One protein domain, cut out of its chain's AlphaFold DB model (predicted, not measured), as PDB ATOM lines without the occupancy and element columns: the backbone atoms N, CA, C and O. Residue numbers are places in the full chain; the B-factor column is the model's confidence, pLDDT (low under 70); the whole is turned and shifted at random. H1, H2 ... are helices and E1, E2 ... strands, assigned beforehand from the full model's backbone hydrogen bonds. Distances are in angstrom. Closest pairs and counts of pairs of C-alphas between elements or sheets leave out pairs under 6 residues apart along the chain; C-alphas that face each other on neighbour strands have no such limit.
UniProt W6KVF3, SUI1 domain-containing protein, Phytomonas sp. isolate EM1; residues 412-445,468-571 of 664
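What this domain is: This is residues 412 to 445 and 468 to 571 of the 664 residues of the protein "SUI1 domain-containing protein" of Phytomonas sp. isolate EM1 (UniProt W6KVF3). A long, twisted ribbon of three strands, E1, E4 and E5, makes an arm, and at one end of it lies a loosely built head with the five helices and a small two-stranded ribbon, E2 and E3. Within the head H3 lies between H1 and H5, and the loop of residues 552 to 563 joins E4 to E5 at the arm's other end. The printed part has 138 residues with five named helices and five named strands, in the order E1 H1 H2 H3 E2 H4 E3 H5 E4 E5. The larger sheet has the order E1, E4, E5, and both sheets are antiparallel; the class is mixed, helices and strands. The whole is loose, with a radius of gyration of the C-alphas of 19.7 A, and elongated, with spans of 63 by 36 by 31 A.

Where its parts are: E1, residues 412 to 425, begins with C-alpha 412 at (164.675, 186.631, 150.992), is 35.3 A long and bends by 62 degrees at residue 417. H1 is residues 431 to 438 and H2 residues 473 to 476. H3, residues 480 to 493, begins at (182.289, 211.377, 164.021) and is 19.9 A long. E2 is residues 508 to 510, H4 residues 515 to 518, E3 residues 525 to 527 and H5 residues 528 to 536. E4, residues 539 to 551, is 37.9 A long. E5, residues 564 to 569, is 17.0 A long and ends at (171.055, 202.941, 169.781).

How they stand to each other: E1 and E4 are antiparallel at 165 degrees, with N 420 and O 544 at 2.9 A, within hydrogen-bond range. E4 and E5 form a hairpin, antiparallel at 150 degrees, with N 545 and O 566 at 2.8 A. H2 and H3 only graze this sheet, H3 with residues 480 to 483. H3 touches H1 with residues 486 to 490 alone, C-alphas 486 and 437 being closest at 5.5 A; the steep tilt of 68 degrees is only just short of about perpendicular. H3 and H5 only just touch, with 3 pairs of C-alphas within 8 A, the closest Met 484 and Arg 532 at 6.8 A. H4 and H5 only just touch, also with 3 pairs, the closest C-alphas those of Phe 518 and Arg 534, 6.1 A apart. E2 and E3 are antiparallel at 150 degrees, with N 509 and O 526 at 2.8 A. In H3 and H5 every O i to N i+4 pair is within hydrogen-bond range; H1 has 1 of 4, beside 3 of 5 O i to N i+3 pairs, and H2 and H4 are too short for an i+4 pair.

The domain as a whole: The C-alphas of Asn 522 and Asp 554 are the two farthest apart, 64.2 A. Residues 446 to 467 are not printed, and C-alphas 445 and 468 are 14.2 A apart across the cut. The links H3 to E2 and E4 to E5 are long. Mean pLDDT of the printed part is 73.3; 51 residues are under 70, among them 438 to 445, 468 to 476 and 550 to 564.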
ATOM      1  N   VAL A 412     163.849 185.453 151.207       66.56
ATOM      2  CA  VAL A 412     164.675 186.631 150.992       66.56
ATOM      3  C   VAL A 412     165.634 186.768 152.170       66.56
ATOM      4  O   VAL A 412     165.212 186.790 153.327       66.56
ATOM      5  N   LEU A 413     166.934 186.814 151.886       73.56
ATOM      6  CA  LEU A 413     167.973 186.990 152.898       73.56
ATOM      7  C   LEU A 413     168.484 188.428 152.863       73.56
ATOM      8  O   LEU A 413     168.678 188.967 151.775       73.56
ATOM      9  N   PRO A 414     168.724 189.067 154.016       76.50
ATOM     10  CA  PRO A 414     169.299 190.395 154.032       76.50
ATOM     11  C   PRO A 414     170.788 190.290 153.692       76.50
ATOM     12  O   PRO A 414     171.537 189.544 154.327       76.50
ATOM     13  N   LYS A 415     171.216 191.063 152.698       84.75
ATOM     14  CA  LYS A 415     172.618 191.323 152.393       84.75
ATOM     15  C   LYS A 415     172.960 192.715 152.907       84.75
ATOM     16  O   LYS A 415     172.459 193.716 152.396       84.75
ATOM     17  N   ILE A 416     173.770 192.781 153.953       87.25
ATOM     18  CA  ILE A 416     174.235 194.038 154.532       87.25
ATOM     19  C   ILE A 416     175.151 194.735 153.523       87.25
ATOM     20  O   ILE A 416     176.078 194.135 152.989       87.25
ATOM     21  N   ILE A 417     174.857 196.005 153.262       85.94
ATOM     22  CA  ILE A 417     175.628 196.881 152.375       85.94
ATOM     23  C   ILE A 417     176.594 197.709 153.206       85.94
ATOM     24  O   ILE A 417     177.781 197.789 152.903       85.94
ATOM     25  N   SER A 418     176.088 198.335 154.271       86.81
ATOM     26  CA  SER A 418     176.903 199.192 155.120       86.81
ATOM     27  C   SER A 418     176.415 199.210 156.562       86.81
ATOM     28  O   SER A 418     175.244 198.987 156.870       86.81
ATOM     29  N   VAL A 419     177.353 199.470 157.468       88.81
ATOM     30  CA  VAL A 419     177.098 199.665 158.895       88.81
ATOM     31  C   VAL A 419     177.879 200.903 159.313       88.81
ATOM     32  O   VAL A 419     179.106 200.915 159.218       88.81
ATOM     33  N   SER A 420     177.178 201.942 159.756       87.50
ATOM     34  CA  SER A 420     177.767 203.236 160.118       87.50
ATOM     35  C   SER A 420     177.346 203.673 161.516       87.50
ATOM     36  O   SER A 420     176.253 203.357 161.976       87.50
ATOM     37  N   GLU A 421     178.229 204.390 162.204       90.50
ATOM     38  CA  GLU A 421     177.957 205.009 163.501       90.50
ATOM     39  C   GLU A 421     177.605 206.483 163.299       90.50
ATOM     40  O   GLU A 421     178.357 207.231 162.669       90.50
ATOM     41  N   LEU A 422     176.461 206.889 163.842       88.69
ATOM     42  CA  LEU A 422     175.893 208.224 163.713       88.69
ATOM     43  C   LEU A 422     175.653 208.832 165.096       88.69
ATOM     44  O   LEU A 422     175.209 208.171 166.035       88.69
ATOM     45  N   TYR A 423     175.924 210.120 165.210       86.75
ATOM     46  CA  TYR A 423     175.862 210.898 166.433       86.75
ATOM     47  C   TYR A 423     174.727 211.909 166.312       86.75
ATOM     48  O   TYR A 423     174.727 212.775 165.440       86.75
ATOM     49  N   PHE A 424     173.752 211.794 167.208       83.06
ATOM     50  CA  PHE A 424     172.576 212.659 167.256       83.06
ATOM     51  C   PHE A 424     172.692 213.629 168.424       83.06
ATOM     52  O   PHE A 424     173.225 213.269 169.477       83.06
ATOM     53  N   VAL A 425     172.179 214.848 168.275       78.69
ATOM     54  CA  VAL A 425     172.180 215.822 169.375       78.69
ATOM     55  C   VAL A 425     171.355 215.257 170.540       78.69
ATOM     56  O   VAL A 425     170.217 214.816 170.368       78.69
ATOM     57  N   GLY A 426     171.973 215.168 171.722       66.81
ATOM     58  CA  GLY A 426     171.319 214.670 172.931       66.81
ATOM     59  C   GLY A 426     170.291 215.663 173.476       66.81
ATOM     60  O   GLY A 426     170.384 216.857 173.227       66.81
ATOM     61  N   LYS A 427     169.327 215.179 174.268       58.47
ATOM     62  CA  LYS A 427     168.247 216.007 174.845       58.47
ATOM     63  C   LYS A 427     168.723 217.154 175.741       58.47
ATOM     64  O   LYS A 427     167.971 218.097 175.947       58.47
ATOM     65  N   ASP A 428     169.927 217.033 176.288       57.38
ATOM     66  CA  ASP A 428     170.491 217.985 177.246       57.38
ATOM     67  C   ASP A 428     171.258 219.127 176.558       57.38
ATOM     68  O   ASP A 428     171.869 219.948 177.238       57.38
ATOM     69  N   LEU A 429     171.279 219.160 175.219       61.94
ATOM     70  CA  LEU A 429     171.976 220.174 174.431       61.94
ATOM     71  C   LEU A 429     171.015 220.850 173.462       61.94
ATOM     72  O   LEU A 429     170.310 220.192 172.700       61.94
ATOM     73  N   GLU A 430     171.038 222.176 173.471       66.44
ATOM     74  CA  GLU A 430     170.345 222.990 172.480       66.44
ATOM     75  C   GLU A 430     171.055 222.835 171.132       66.44
ATOM     76  O   GLU A 430     172.279 222.967 171.049       66.44
ATOM     77  N   GLN A 431     170.299 222.535 170.071       66.69
ATOM     78  CA  GLN A 431     170.840 222.421 168.710       66.69
ATOM     79  C   GLN A 431     171.627 223.686 168.327       66.69
ATOM     80  O   GLN A 431     172.736 223.576 167.805       66.69
ATOM     81  N   ASP A 432     171.128 224.855 168.738       65.75
ATOM     82  CA  ASP A 432     171.732 226.179 168.544       65.75
ATOM     83  C   ASP A 432     173.177 226.286 169.047       65.75
ATOM     84  O   ASP A 432     174.009 226.972 168.441       65.75
ATOM     85  N   PHE A 433     173.514 225.571 170.125       71.75
ATOM     86  CA  PHE A 433     174.880 225.533 170.637       71.75
ATOM     87  C   PHE A 433     175.830 224.934 169.596       71.75
ATOM     88  O   PHE A 433     176.902 225.492 169.323       71.75
ATOM     89  N   PHE A 434     175.417 223.822 168.979       71.94
ATOM     90  CA  PHE A 434     176.242 223.134 168.001       71.94
ATOM     91  C   PHE A 434     176.269 223.826 166.651       71.94
ATOM     92  O   PHE A 434     177.329 223.831 166.030       71.94
ATOM     93  N   THR A 435     175.175 224.467 166.237       72.06
ATOM     94  CA  THR A 435     175.083 225.228 164.983       72.06
ATOM     95  C   THR A 435     176.276 226.166 164.820       72.06
ATOM     96  O   THR A 435     176.883 226.229 163.756       72.06
ATOM     97  N   SER A 436     176.725 226.796 165.907       69.44
ATOM     98  CA  SER A 436     177.869 227.710 165.878       69.44
ATOM     99  C   SER A 436     179.235 227.086 165.538       69.44
ATOM    100  O   SER A 436     180.135 227.818 165.134       69.44
ATOM    101  N   PHE A 437     179.405 225.763 165.648       73.62
ATOM    102  CA  PHE A 437     180.592 225.065 165.126       73.62
ATOM    103  C   PHE A 437     180.499 224.799 163.614       73.62
ATOM    104  O   PHE A 437     181.528 224.561 162.982       73.62
ATOM    105  N   PHE A 438     179.294 224.844 163.036       69.81
ATOM    106  CA  PHE A 438     179.026 224.561 161.622       69.81
ATOM    107  C   PHE A 438     178.874 225.826 160.759       69.81
ATOM    108  O   PHE A 438     179.150 225.749 159.566       69.81
ATOM    109  N   VAL A 439     178.527 226.977 161.355       61.62
ATOM    110  CA  VAL A 439     178.256 228.259 160.659       61.62
ATOM    111  C   VAL A 439     179.408 228.736 159.764       61.62
ATOM    112  O   VAL A 439     179.153 229.142 158.642       61.62
ATOM    113  N   ASP A 440     180.670 228.626 160.187       53.59
ATOM    114  CA  ASP A 440     181.807 229.191 159.426       53.59
ATOM    115  C   ASP A 440     182.775 228.133 158.882       53.59
ATOM    116  O   ASP A 440     183.874 228.432 158.409       53.59
ATOM    117  N   SER A 441     182.398 226.857 158.953       46.00
ATOM    118  CA  SER A 441     183.238 225.816 158.388       46.00
ATOM    119  C   SER A 441     183.146 225.880 156.861       46.00
ATOM    120  O   SER A 441     182.112 225.573 156.275       46.00
ATOM    121  N   GLY A 442     184.260 226.163 156.182       47.41
ATOM    122  CA  GLY A 442     184.418 225.908 154.740       47.41
ATOM    123  C   GLY A 442     184.184 224.439 154.326       47.41
ATOM    124  O   GLY A 442     184.472 224.064 153.195       47.41
ATOM    125  N   ALA A 443     183.655 223.593 155.221       42.59
ATOM    126  CA  ALA A 443     183.114 222.279 154.915       42.59
ATOM    127  C   ALA A 443     181.946 222.353 153.921       42.59
ATOM    128  O   ALA A 443     181.775 221.407 153.163       42.59
ATOM    129  N   PHE A 444     181.225 223.478 153.830       42.03
ATOM    130  CA  PHE A 444     180.240 223.661 152.761       42.03
ATOM    131  C   PHE A 444     180.875 223.766 151.366       42.03
ATOM    132  O   PHE A 444     180.267 223.312 150.412       42.03
ATOM    133  N   GLN A 445     182.116 224.250 151.219       40.97
ATOM    134  CA  GLN A 445     182.794 224.258 149.910       40.97
ATOM    135  C   GLN A 445     183.419 222.906 149.544       40.97
ATOM    136  O   GLN A 445     183.532 222.588 148.366       40.97
ATOM    137  N   SER A 468     173.339 230.602 156.835       43.66
ATOM    138  CA  SER A 468     172.333 229.920 157.636       43.66
ATOM    139  C   SER A 468     172.550 228.419 157.487       43.66
ATOM    140  O   SER A 468     172.377 227.866 156.404       43.66
ATOM    141  N   VAL A 469     172.954 227.760 158.570       50.97
ATOM    142  CA  VAL A 469     173.000 226.295 158.632       50.97
ATOM    143  C   VAL A 469     171.565 225.783 158.588       50.97
ATOM    144  O   VAL A 469     170.757 226.205 159.414       50.97
ATOM    145  N   ASP A 470     171.258 224.877 157.660       55.41
ATOM    146  CA  ASP A 470     169.978 224.171 157.666       55.41
ATOM    147  C   ASP A 470     169.909 223.268 158.919       55.41
ATOM    148  O   ASP A 470     170.722 222.344 159.064       55.41
ATOM    149  N   PRO A 471     168.987 223.527 159.867       54.38
ATOM    150  CA  PRO A 471     168.851 222.726 161.081       54.38
ATOM    151  C   PRO A 471     168.441 221.267 160.808       54.38
ATOM    152  O   PRO A 471     168.558 220.435 161.713       54.38
ATOM    153  N   SER A 472     168.010 220.929 159.584       57.22
ATOM    154  CA  SER A 472     167.678 219.561 159.159       57.22
ATOM    155  C   SER A 472     168.845 218.570 159.317       57.22
ATOM    156  O   SER A 472     168.619 217.409 159.657       57.22
ATOM    157  N   ILE A 473     170.097 219.034 159.212       62.38
ATOM    158  CA  ILE A 473     171.318 218.207 159.287       62.38
ATOM    159  C   ILE A 473     171.422 217.443 160.621       62.38
ATOM    160  O   ILE A 473     171.925 216.320 160.687       62.38
ATOM    161  N   PHE A 474     170.922 218.027 161.714       65.69
ATOM    162  CA  PHE A 474     170.945 217.380 163.029       65.69
ATOM    163  C   PHE A 474     169.881 216.285 163.187       65.69
ATOM    164  O   PHE A 474     169.972 215.491 164.132       65.69
ATOM    165  N   ASN A 475     168.898 216.221 162.283       65.62
ATOM    166  CA  ASN A 475     167.853 215.201 162.285       65.62
ATOM    167  C   ASN A 475     168.327 213.890 161.641       65.62
ATOM    168  O   ASN A 475     167.930 212.825 162.115       65.62
ATOM    169  N   ASP A 476     169.220 213.955 160.649       65.62
ATOM    170  CA  ASP A 476     169.732 212.775 159.933       65.62
ATOM    171  C   ASP A 476     170.915 212.089 160.638       65.62
ATOM    172  O   ASP A 476     171.209 210.911 160.401       65.62
ATOM    173  N   GLY A 477     171.524 212.788 161.600       77.44
ATOM    174  CA  GLY A 477     172.641 212.301 162.403       77.44
ATOM    175  C   GLY A 477     173.986 212.485 161.704       77.44
ATOM    176  O   GLY A 477     174.115 212.332 160.496       77.44
ATOM    177  N   LEU A 478     175.016 212.798 162.489       83.75
ATOM    178  CA  LEU A 478     176.337 213.163 161.979       83.75
ATOM    179  C   LEU A 478     177.348 212.046 162.217       83.75
ATOM    180  O   LEU A 478     177.360 211.402 163.264       83.75
ATOM    181  N   THR A 479     178.266 211.839 161.289       86.56
ATOM    182  CA  THR A 479     179.433 210.986 161.509       86.56
ATOM    183  C   THR A 479     180.407 211.649 162.485       86.56
ATOM    184  O   THR A 479     180.507 212.877 162.585       86.56
ATOM    185  N   ALA A 480     181.219 210.840 163.176       86.75
ATOM    186  CA  ALA A 480     182.289 211.377 164.021       86.75
ATOM    187  C   ALA A 480     183.215 212.313 163.226       86.75
ATOM    188  O   ALA A 480     183.654 213.338 163.738       86.75
ATOM    189  N   LYS A 481     183.490 211.983 161.958       86.00
ATOM    190  CA  LYS A 481     184.360 212.772 161.081       86.00
ATOM    191  C   LYS A 481     183.795 214.171 160.824       86.00
ATOM    192  O   LYS A 481     184.552 215.133 160.909       86.00
ATOM    193  N   GLU A 482     182.498 214.292 160.559       84.75
ATOM    194  CA  GLU A 482     181.835 215.585 160.333       84.75
ATOM    195  C   GLU A 482     181.881 216.465 161.580       84.75
ATOM    196  O   GLU A 482     182.327 217.610 161.501       84.75
ATOM    197  N   ILE A 483     181.545 215.904 162.748       85.81
ATOM    198  CA  ILE A 483     181.643 216.621 164.029       85.81
ATOM    199  C   ILE A 483     183.086 217.075 164.268       85.81
ATOM    200  O   ILE A 483     183.338 218.236 164.588       85.81
ATOM    201  N   MET A 484     184.059 216.179 164.086       88.00
ATOM    202  CA  MET A 484     185.466 216.512 164.294       88.00
ATOM    203  C   MET A 484     185.965 217.581 163.325       88.00
ATOM    204  O   MET A 484     186.746 218.441 163.728       88.00
ATOM    205  N   ASN A 485     185.531 217.551 162.068       85.50
ATOM    206  CA  ASN A 485     185.893 218.560 161.082       85.50
ATOM    207  C   ASN A 485     185.319 219.929 161.449       85.50
ATOM    208  O   ASN A 485     186.071 220.903 161.449       85.50
ATOM    209  N   ALA A 486     184.046 219.998 161.843       83.56
ATOM    210  CA  ALA A 486     183.415 221.231 162.308       83.56
ATOM    211  C   ALA A 486     184.150 221.818 163.526       83.56
ATOM    212  O   ALA A 486     184.554 222.979 163.521       83.56
ATOM    213  N   VAL A 487     184.454 220.984 164.527       84.75
ATOM    214  CA  VAL A 487     185.209 221.394 165.723       84.75
ATOM    215  C   VAL A 487     186.622 221.868 165.373       84.75
ATOM    216  O   VAL A 487     187.063 222.913 165.848       84.75
ATOM    217  N   ASN A 488     187.350 221.130 164.530       84.88
ATOM    218  CA  ASN A 488     188.698 221.523 164.112       84.88
ATOM    219  C   ASN A 488     188.679 222.847 163.331       84.88
ATOM    220  O   ASN A 488     189.583 223.665 163.500       84.88
ATOM    221  N   ASN A 489     187.667 223.064 162.490       82.38
ATOM    222  CA  ASN A 489     187.499 224.307 161.745       82.38
ATOM    223  C   ASN A 489     187.198 225.471 162.690       82.38
ATOM    224  O   ASN A 489     187.873 226.493 162.607       82.38
ATOM    225  N   TYR A 490     186.304 225.284 163.661       84.00
ATOM    226  CA  TYR A 490     186.042 226.273 164.706       84.00
ATOM    227  C   TYR A 490     187.312 226.659 165.482       84.00
ATOM    228  O   TYR A 490     187.591 227.843 165.671       84.00
ATOM    229  N   ILE A 491     188.122 225.676 165.892       84.12
ATOM    230  CA  ILE A 491     189.392 225.910 166.602       84.12
ATOM    231  C   ILE A 491     190.361 226.734 165.746       84.12
ATOM    232  O   ILE A 491     190.998 227.660 166.253       84.12
ATOM    233  N   LYS A 492     190.469 226.413 164.450       82.62
ATOM    234  CA  LYS A 492     191.335 227.133 163.505       82.62
ATOM    235  C   LYS A 492     190.868 228.571 163.290       82.62
ATOM    236  O   LYS A 492     191.689 229.480 163.376       82.62
ATOM    237  N   LEU A 493     189.575 228.774 163.045       81.12
ATOM    238  CA  LEU A 493     188.980 230.090 162.786       81.12
ATOM    239  C   LEU A 493     189.140 231.026 163.984       81.12
ATOM    240  O   LEU A 493     189.568 232.167 163.828       81.12
ATOM    241  N   ASN A 494     188.905 230.507 165.189       81.62
ATOM    242  CA  ASN A 494     189.058 231.263 166.431       81.62
ATOM    243  C   ASN A 494     190.506 231.301 166.954       81.62
ATOM    244  O   ASN A 494     190.752 231.818 168.041       81.62
ATOM    245  N   LYS A 495     191.477 230.766 166.194       81.56
ATOM    246  CA  LYS A 495     192.914 230.742 166.531       81.56
ATOM    247  C   LYS A 495     193.196 230.185 167.936       81.56
ATOM    248  O   LYS A 495     194.032 230.704 168.669       81.56
ATOM    249  N   LEU A 496     192.499 229.111 168.307       82.06
ATOM    250  CA  LEU A 496     192.551 228.523 169.651       82.06
ATOM    251  C   LEU A 496     193.648 227.457 169.814       82.06
ATOM    252  O   LEU A 496     193.761 226.856 170.878       82.06
ATOM    253  N   THR A 497     194.458 227.192 168.790       81.12
ATOM    254  CA  THR A 497     195.541 226.200 168.860       81.12
ATOM    255  C   THR A 497     196.745 226.751 169.625       81.12
ATOM    256  O   THR A 497     197.329 227.757 169.224       81.12
ATOM    257  N   VAL A 498     197.169 226.052 170.678       76.44
ATOM    258  CA  VAL A 498     198.400 226.343 171.423       76.44
ATOM    259  C   VAL A 498     199.507 225.444 170.875       76.44
ATOM    260  O   VAL A 498     199.414 224.214 170.929       76.44
ATOM    261  N   SER A 499     200.538 226.048 170.283       59.03
ATOM    262  CA  SER A 499     201.717 225.313 169.819       59.03
ATOM    263  C   SER A 499     202.615 224.978 171.009       59.03
ATOM    264  O   SER A 499     203.009 225.862 171.765       59.03
ATOM    265  N   LEU A 500     202.937 223.694 171.179       55.00
ATOM    266  CA  LEU A 500     203.947 223.241 172.135       55.00
ATOM    267  C   LEU A 500     205.297 223.082 171.445       55.00
ATOM    268  O   LEU A 500     205.401 222.576 170.328       55.00
ATOM    269  N   SER A 501     206.331 223.516 172.155       49.38
ATOM    270  CA  SER A 501     207.743 223.327 171.848       49.38
ATOM    271  C   SER A 501     208.091 221.852 171.600       49.38
ATOM    272  O   SER A 501     207.864 221.008 172.462       49.38
ATOM    273  N   GLN A 502     208.635 221.604 170.407       49.31
ATOM    274  CA  GLN A 502     209.415 220.489 169.834       49.31
ATOM    275  C   GLN A 502     209.271 219.007 170.266       49.31
ATOM    276  O   GLN A 502     209.658 218.181 169.448       49.31
ATOM    277  N   ASP A 503     208.646 218.610 171.379       53.00
ATOM    278  CA  ASP A 503     208.658 217.192 171.816       53.00
ATOM    279  C   ASP A 503     207.290 216.530 172.084       53.00
ATOM    280  O   ASP A 503     207.225 215.333 172.365       53.00
ATOM    281  N   SER A 504     206.160 217.228 171.910       50.81
ATOM    282  CA  SER A 504     204.824 216.605 171.983       50.81
ATOM    283  C   SER A 504     204.056 216.745 170.664       50.81
ATOM    284  O   SER A 504     203.611 217.833 170.309       50.81
ATOM    285  N   LYS A 505     203.848 215.631 169.945       65.88
ATOM    286  CA  LYS A 505     203.186 215.591 168.619       65.88
ATOM    287  C   LYS A 505     201.697 215.991 168.608       65.88
ATOM    288  O   LYS A 505     201.129 216.123 167.527       65.88
ATOM    289  N   ILE A 506     201.042 216.141 169.764       70.12
ATOM    290  CA  ILE A 506     199.589 216.373 169.861       70.12
ATOM    291  C   ILE A 506     199.323 217.791 170.400       70.12
ATOM    292  O   ILE A 506     199.796 218.105 171.490       70.12
ATOM    293  N   PRO A 507     198.567 218.643 169.678       81.50
ATOM    294  CA  PRO A 507     198.357 220.038 170.060       81.50
ATOM    295  C   PRO A 507     197.346 220.207 171.205       81.50
ATOM    296  O   PRO A 507     196.421 219.404 171.379       81.50
ATOM    297  N   PHE A 508     197.502 221.305 171.946       84.38
ATOM    298  CA  PHE A 508     196.548 221.768 172.954       84.38
ATOM    299  C   PHE A 508     195.645 222.859 172.373       84.38
ATOM    300  O   PHE A 508     195.998 223.545 171.411       84.38
ATOM    301  N   VAL A 509     194.457 222.999 172.952       84.19
ATOM    302  CA  VAL A 509     193.424 223.949 172.537       84.19
ATOM    303  C   VAL A 509     193.080 224.846 173.718       84.19
ATOM    304  O   VAL A 509     192.730 224.350 174.791       84.19
ATOM    305  N   LYS A 510     193.156 226.160 173.512       86.50
ATOM    306  CA  LYS A 510     192.689 227.172 174.456       86.50
ATOM    307  C   LYS A 510     191.164 227.159 174.504       86.50
ATOM    308  O   LYS A 510     190.501 227.204 173.469       86.50
ATOM    309  N   LEU A 511     190.609 227.085 175.706       84.19
ATOM    310  CA  LEU A 511     189.174 226.969 175.921       84.19
ATOM    311  C   LEU A 511     188.545 228.361 176.005       84.19
ATOM    312  O   LEU A 511     188.811 229.120 176.936       84.19
ATOM    313  N   ASP A 512     187.724 228.694 175.014       84.44
ATOM    314  CA  ASP A 512     186.830 229.851 175.055       84.44
ATOM    315  C   ASP A 512     185.547 229.526 175.847       84.44
ATOM    316  O   ASP A 512     185.383 228.414 176.353       84.44
ATOM    317  N   ALA A 513     184.613 230.476 175.944       80.56
ATOM    318  CA  ALA A 513     183.365 230.302 176.695       80.56
ATOM    319  C   ALA A 513     182.482 229.134 176.202       80.56
ATOM    320  O   ALA A 513     181.636 228.642 176.951       80.56
ATOM    321  N   LYS A 514     182.652 228.690 174.948       79.69
ATOM    322  CA  LYS A 514     181.893 227.570 174.374       79.69
ATOM    323  C   LYS A 514     182.600 226.246 174.631       79.69
ATOM    324  O   LYS A 514     181.987 225.300 175.117       79.69
ATOM    325  N   LEU A 515     183.903 226.176 174.364       82.69
ATOM    326  CA  LEU A 515     184.708 224.977 174.582       82.69
ATOM    327  C   LEU A 515     184.905 224.668 176.075       82.69
ATOM    328  O   LEU A 515     185.054 223.499 176.441       82.69
ATOM    329  N   SER A 516     184.849 225.676 176.952       82.50
ATOM    330  CA  SER A 516     184.935 225.497 178.406       82.50
ATOM    331  C   SER A 516     183.801 224.638 178.974       82.50
ATOM    332  O   SER A 516     183.993 223.994 180.001       82.50
ATOM    333  N   GLN A 517     182.654 224.533 178.291       80.50
ATOM    334  CA  GLN A 517     181.545 223.651 178.696       80.50
ATOM    335  C   GLN A 517     181.893 222.151 178.613       80.50
ATOM    336  O   GLN A 517     181.225 221.300 179.211       80.50
ATOM    337  N   PHE A 518     182.956 221.810 177.879       80.38
ATOM    338  CA  PHE A 518     183.503 220.457 177.800       80.38
ATOM    339  C   PHE A 518     184.682 220.245 178.766       80.38
ATOM    340  O   PHE A 518     185.283 219.169 178.782       80.38
ATOM    341  N   ALA A 519     185.045 221.235 179.583       78.50
ATOM    342  CA  ALA A 519     186.076 221.095 180.604       78.50
ATOM    343  C   ALA A 519     185.501 220.514 181.909       78.50
ATOM    344  O   ALA A 519     184.381 220.823 182.299       78.50
ATOM    345  N   CYS A 520     186.272 219.676 182.610       65.38
ATOM    346  CA  CYS A 520     185.930 219.201 183.961       65.38
ATOM    347  C   CYS A 520     186.515 220.099 185.070       65.38
ATOM    348  O   CYS A 520     186.227 219.887 186.241       65.38
ATOM    349  N   SER A 521     187.361 221.065 184.709       68.06
ATOM    350  CA  SER A 521     188.138 221.934 185.601       68.06
ATOM    351  C   SER A 521     188.217 223.344 185.013       68.06
ATOM    352  O   SER A 521     188.093 223.493 183.799       68.06
ATOM    353  N   ASN A 522     188.541 224.355 185.829       68.00
ATOM    354  CA  ASN A 522     188.813 225.744 185.397       68.00
ATOM    355  C   ASN A 522     190.121 225.892 184.582       68.00
ATOM    356  O   ASN A 522     190.755 226.943 184.574       68.00
ATOM    357  N   SER A 523     190.565 224.816 183.937       71.69
ATOM    358  CA  SER A 523     191.717 224.795 183.046       71.69
ATOM    359  C   SER A 523     191.446 225.676 181.828       71.69
ATOM    360  O   SER A 523     190.418 225.519 181.177       71.69
ATOM    361  N   SER A 524     192.386 226.558 181.493       80.06
ATOM    362  CA  SER A 524     192.331 227.414 180.301       80.06
ATOM    363  C   SER A 524     192.653 226.670 179.001       80.06
ATOM    364  O   SER A 524     192.430 227.211 177.919       80.06
ATOM    365  N   GLU A 525     193.184 225.448 179.091       85.38
ATOM    366  CA  GLU A 525     193.668 224.654 177.959       85.38
ATOM    367  C   GLU A 525     193.331 223.168 178.129       85.38
ATOM    368  O   GLU A 525     193.230 222.658 179.248       85.38
ATOM    369  N   MET A 526     193.164 222.460 177.012       86.00
ATOM    370  CA  MET A 526     192.903 221.019 176.987       86.00
ATOM    371  C   MET A 526     193.530 220.363 175.751       86.00
ATOM    372  O   MET A 526     193.577 220.957 174.676       86.00
ATOM    373  N   LEU A 527     193.981 219.113 175.884       86.31
ATOM    374  CA  LEU A 527     194.444 218.297 174.757       86.31
ATOM    375  C   LEU A 527     193.345 218.143 173.702       86.31
ATOM    376  O   LEU A 527     192.202 217.823 174.043       86.31
ATOM    377  N   ILE A 528     193.699 218.283 172.418       84.88
ATOM    378  CA  ILE A 528     192.715 218.167 171.334       84.88
ATOM    379  C   ILE A 528     192.020 216.799 171.340       84.88
ATOM    380  O   ILE A 528     190.818 216.729 171.130       84.88
ATOM    381  N   THR A 529     192.728 215.709 171.646       86.06
ATOM    382  CA  THR A 529     192.147 214.358 171.731       86.06
ATOM    383  C   THR A 529     191.110 214.255 172.849       86.06
ATOM    384  O   THR A 529     190.005 213.776 172.622       86.06
ATOM    385  N   THR A 530     191.414 214.797 174.031       86.44
ATOM    386  CA  THR A 530     190.475 214.836 175.160       86.44
ATOM    387  C   THR A 530     189.262 215.717 174.868       86.44
ATOM    388  O   THR A 530     188.146 215.350 175.229       86.44
ATOM    389  N   LEU A 531     189.457 216.855 174.191       87.00
ATOM    390  CA  LEU A 531     188.359 217.715 173.747       87.00
ATOM    391  C   LEU A 531     187.418 216.953 172.806       87.00
ATOM    392  O   LEU A 531     186.210 216.939 173.029       87.00
ATOM    393  N   ARG A 532     187.976 216.275 171.796       88.12
ATOM    394  CA  ARG A 532     187.222 215.479 170.816       88.12
ATOM    395  C   ARG A 532     186.374 214.396 171.482       88.12
ATOM    396  O   ARG A 532     185.172 214.328 171.228       88.12
ATOM    397  N   ASP A 533     186.963 213.618 172.388       86.62
ATOM    398  CA  ASP A 533     186.246 212.563 173.115       86.62
ATOM    399  C   ASP A 533     185.099 213.128 173.959       86.62
ATOM    400  O   ASP A 533     184.009 212.556 174.016       86.62
ATOM    401  N   ARG A 534     185.325 214.266 174.626       86.75
ATOM    402  CA  ARG A 534     184.299 214.907 175.457       86.75
ATOM    403  C   ARG A 534     183.171 215.507 174.634       86.75
ATOM    404  O   ARG A 534     182.030 215.438 175.082       86.75
ATOM    405  N   ILE A 535     183.464 216.043 173.453       86.88
ATOM    406  CA  ILE A 535     182.437 216.514 172.522       86.88
ATOM    407  C   ILE A 535     181.590 215.333 172.044       86.88
ATOM    408  O   ILE A 535     180.374 215.392 172.173       86.88
ATOM    409  N   LEU A 536     182.189 214.225 171.588       86.88
ATOM    410  CA  LEU A 536     181.416 213.058 171.129       86.88
ATOM    411  C   LEU A 536     180.521 212.468 172.221       86.88
ATOM    412  O   LEU A 536     179.387 212.097 171.941       86.88
ATOM    413  N   ARG A 537     180.985 212.434 173.478       85.56
ATOM    414  CA  ARG A 537     180.188 211.949 174.626       85.56
ATOM    415  C   ARG A 537     178.925 212.764 174.903       85.56
ATOM    416  O   ARG A 537     178.067 212.298 175.647       85.56
ATOM    417  N   ARG A 538     178.822 213.980 174.362       83.38
ATOM    418  CA  ARG A 538     177.630 214.830 174.475       83.38
ATOM    419  C   ARG A 538     176.566 214.481 173.431       83.38
ATOM    420  O   ARG A 538     175.396 214.791 173.631       83.38
ATOM    421  N   PHE A 539     176.947 213.794 172.359       84.94
ATOM    422  CA  PHE A 539     176.013 213.266 171.375       84.94
ATOM    423  C   PHE A 539     175.494 211.889 171.800       84.94
ATOM    424  O   PHE A 539     176.166 211.104 172.468       84.94
ATOM    425  N   THR A 540     174.276 211.575 171.374       85.00
ATOM    426  CA  THR A 540     173.700 210.237 171.489       85.00
ATOM    427  C   THR A 540     174.197 209.388 170.326       85.00
ATOM    428  O   THR A 540     173.789 209.602 169.184       85.00
ATOM    429  N   LEU A 541     175.059 208.414 170.621       87.69
ATOM    430  CA  LEU A 541     175.529 207.445 169.636       87.69
ATOM    431  C   LEU A 541     174.394 206.500 169.232       87.69
ATOM    432  O   LEU A 541     173.728 205.891 170.077       87.69
ATOM    433  N   LYS A 542     174.222 206.348 167.927       87.00
ATOM    434  CA  LYS A 542     173.392 205.344 167.275       87.00
ATOM    435  C   LYS A 542     174.186 204.723 166.132       87.00
ATOM    436  O   LYS A 542     175.232 205.229 165.738       87.00
ATOM    437  N   HIS A 543     173.671 203.653 165.561       87.25
ATOM    438  CA  HIS A 543     174.226 203.073 164.354       87.25
ATOM    439  C   HIS A 543     173.139 202.745 163.344       87.25
ATOM    440  O   HIS A 543     172.014 202.388 163.701       87.25
ATOM    441  N   LYS A 544     173.518 202.889 162.080       84.31
ATOM    442  CA  LYS A 544     172.701 202.703 160.893       84.31
ATOM    443  C   LYS A 544     173.191 201.468 160.146       84.31
ATOM    444  O   LYS A 544     174.349 201.417 159.736       84.31
ATOM    445  N   ILE A 545     172.319 200.481 159.978       84.62
ATOM    446  CA  ILE A 545     172.568 199.269 159.190       84.62
ATOM    447  C   ILE A 545     171.778 199.397 157.898       84.62
ATOM    448  O   ILE A 545     170.548 199.433 157.941       84.62
ATOM    449  N   VAL A 546     172.478 199.465 156.768       83.38
ATOM    450  CA  VAL A 546     171.879 199.478 155.434       83.38
ATOM    451  C   VAL A 546     172.000 198.097 154.812       83.38
ATOM    452  O   VAL A 546     173.081 197.507 154.822       83.38
ATOM    453  N   TRP A 547     170.908 197.573 154.268       81.62
ATOM    454  CA  TRP A 547     170.863 196.230 153.705       81.62
ATOM    455  C   TRP A 547     169.934 196.147 152.496       81.62
ATOM    456  O   TRP A 547     168.963 196.895 152.403       81.62
ATOM    457  N   LYS A 548     170.228 195.225 151.574       77.69
ATOM    458  CA  LYS A 548     169.367 194.884 150.440       77.69
ATOM    459  C   LYS A 548     168.869 193.439 150.551       77.69
ATOM    460  O   LYS A 548     169.633 192.555 150.939       77.69
ATOM    461  N   PRO A 549     167.598 193.179 150.239       72.88
ATOM    462  CA  PRO A 549     167.074 191.830 150.127       72.88
ATOM    463  C   PRO A 549     167.697 191.078 148.942       72.88
ATOM    464  O   PRO A 549     167.714 191.578 147.822       72.88
ATOM    465  N   ALA A 550     168.179 189.860 149.183       69.62
ATOM    466  CA  ALA A 550     168.729 188.960 148.178       69.62
ATOM    467  C   ALA A 550     167.844 187.712 148.044       69.62
ATOM    468  O   ALA A 550     167.559 187.022 149.030       69.62
ATOM    469  N   VAL A 551     167.407 187.413 146.818       65.94
ATOM    470  CA  VAL A 551     166.631 186.207 146.508       65.94
ATOM    471  C   VAL A 551     167.583 185.030 146.332       65.94
ATOM    472  O   VAL A 551     168.493 185.057 145.507       65.94
ATOM    473  N   GLN A 552     167.380 183.969 147.111       56.44
ATOM    474  CA  GLN A 552     168.239 182.793 147.035       56.44
ATOM    475  C   GLN A 552     168.042 182.056 145.691       56.44
ATOM    476  O   GLN A 552     166.920 181.669 145.373       56.44
ATOM    477  N   ASN A 553     169.140 181.790 144.968       51.03
ATOM    478  CA  ASN A 553     169.234 181.038 143.700       51.03
ATOM    479  C   ASN A 553     168.908 181.779 142.383       51.03
ATOM    480  O   ASN A 553     168.912 181.119 141.345       51.03
ATOM    481  N   ASP A 554     168.684 183.096 142.370       48.50
ATOM    482  CA  ASP A 554     168.609 183.859 141.110       48.50
ATOM    483  C   ASP A 554     169.917 184.651 140.917       48.50
ATOM    484  O   ASP A 554     170.327 185.413 141.785       48.50
ATOM    485  N   SER A 555     170.615 184.424 139.797       40.75
ATOM    486  CA  SER A 555     171.924 185.041 139.471       40.75
ATOM    487  C   SER A 555     171.815 186.465 138.908       40.75
ATOM    488  O   SER A 555     172.750 186.979 138.284       40.75
ATOM    489  N   MET A 556     170.646 187.075 139.071       41.34
ATOM    490  CA  MET A 556     170.373 188.435 138.642       41.34
ATOM    491  C   MET A 556     170.692 189.361 139.812       41.34
ATOM    492  O   MET A 556     170.056 189.274 140.860       41.34
ATOM    493  N   ASP A 557     171.708 190.206 139.639       43.00
ATOM    494  CA  ASP A 557     171.892 191.387 140.476       43.00
ATOM    495  C   ASP A 557     170.681 192.285 140.235       43.00
ATOM    496  O   ASP A 557     170.424 192.717 139.112       43.00
ATOM    497  N   VAL A 558     169.873 192.466 141.274       49.78
ATOM    498  CA  VAL A 558     168.666 193.278 141.190       49.78
ATOM    499  C   VAL A 558     169.018 194.649 141.734       49.78
ATOM    500  O   VAL A 558     168.953 194.887 142.942       49.78
ATOM    501  N   ASP A 559     169.412 195.542 140.834       47.25
ATOM    502  CA  ASP A 559     169.661 196.941 141.181       47.25
ATOM    503  C   ASP A 559     168.369 197.673 141.599       47.25
ATOM    504  O   ASP A 559     168.444 198.614 142.389       47.25
ATOM    505  N   ASP A 560     167.197 197.161 141.202       52.06
ATOM    506  CA  ASP A 560     165.879 197.773 141.443       52.06
ATOM    507  C   ASP A 560     165.243 197.450 142.809       52.06
ATOM    508  O   ASP A 560     164.171 197.962 143.132       52.06
ATOM    509  N   ILE A 561     165.863 196.610 143.650       59.56
ATOM    510  CA  ILE A 561     165.372 196.433 145.024       59.56
ATOM    511  C   ILE A 561     165.955 197.539 145.908       59.56
ATOM    512  O   ILE A 561     167.166 197.599 146.157       59.56
ATOM    513  N   HIS A 562     165.066 198.368 146.455       62.38
ATOM    514  CA  HIS A 562     165.439 199.469 147.338       62.38
ATOM    515  C   HIS A 562     166.153 198.985 148.610       62.38
ATOM    516  O   HIS A 562     165.714 198.063 149.309       62.38
ATOM    517  N   SER A 563     167.248 199.673 148.942       68.88
ATOM    518  CA  SER A 563     167.978 199.491 150.196       68.88
ATOM    519  C   SER A 563     167.108 199.857 151.398       68.88
ATOM    520  O   SER A 563     166.350 200.826 151.381       68.88
ATOM    521  N   ARG A 564     167.260 199.118 152.495       68.12
ATOM    522  CA  ARG A 564     166.625 199.414 153.781       68.12
ATOM    523  C   ARG A 564     167.638 199.825 154.813       68.12
ATOM    524  O   ARG A 564     168.798 199.450 154.743       68.12
ATOM    525  N   CYS A 565     167.163 200.592 155.784       72.56
ATOM    526  CA  CYS A 565     167.964 201.154 156.852       72.56
ATOM    527  C   CYS A 565     167.321 200.836 158.202       72.56
ATOM    528  O   CYS A 565     166.142 201.117 158.413       72.56
ATOM    529  N   ILE A 566     168.113 200.318 159.137       74.94
ATOM    530  CA  ILE A 566     167.750 200.216 160.551       74.94
ATOM    531  C   ILE A 566     168.632 201.162 161.348       74.94
ATOM    532  O   ILE A 566     169.853 201.112 161.227       74.94
ATOM    533  N   LEU A 567     168.012 201.983 162.194       76.19
ATOM    534  CA  LEU A 567     168.706 202.842 163.145       76.19
ATOM    535  C   LEU A 567     168.503 202.298 164.563       76.19
ATOM    536  O   LEU A 567     167.376 202.229 165.050       76.19
ATOM    537  N   ALA A 568     169.587 201.932 165.238       79.81
ATOM    538  CA  ALA A 568     169.557 201.415 166.604       79.81
ATOM    539  C   ALA A 568     170.523 202.183 167.514       79.81
ATOM    540  O   ALA A 568     171.467 202.821 167.060       79.81
ATOM    541  N   ASN A 569     170.266 202.166 168.821       81.56
ATOM    542  CA  ASN A 569     171.055 202.941 169.781       81.56
ATOM    543  C   ASN A 569     172.404 202.273 170.095       81.56
ATOM    544  O   ASN A 569     172.496 201.048 170.152       81.56
ATOM    545  N   GLY A 570     173.417 203.092 170.383       86.25
ATOM    546  CA  GLY A 570     174.770 202.653 170.729       86.25
ATOM    547  C   GLY A 570     175.608 202.237 169.520       86.25
ATOM    548  O   GLY A 570     175.232 202.496 168.380       86.25
ATOM    549  N   SER A 571     176.748 201.597 169.782       87.12
ATOM    550  CA  SER A 571     177.614 201.002 168.758       87.12
ATOM    551  C   SER A 571     177.028 199.680 168.229       87.12
ATOM    552  O   SER A 571     176.366 198.970 168.997       87.12
TER     553      SER A 571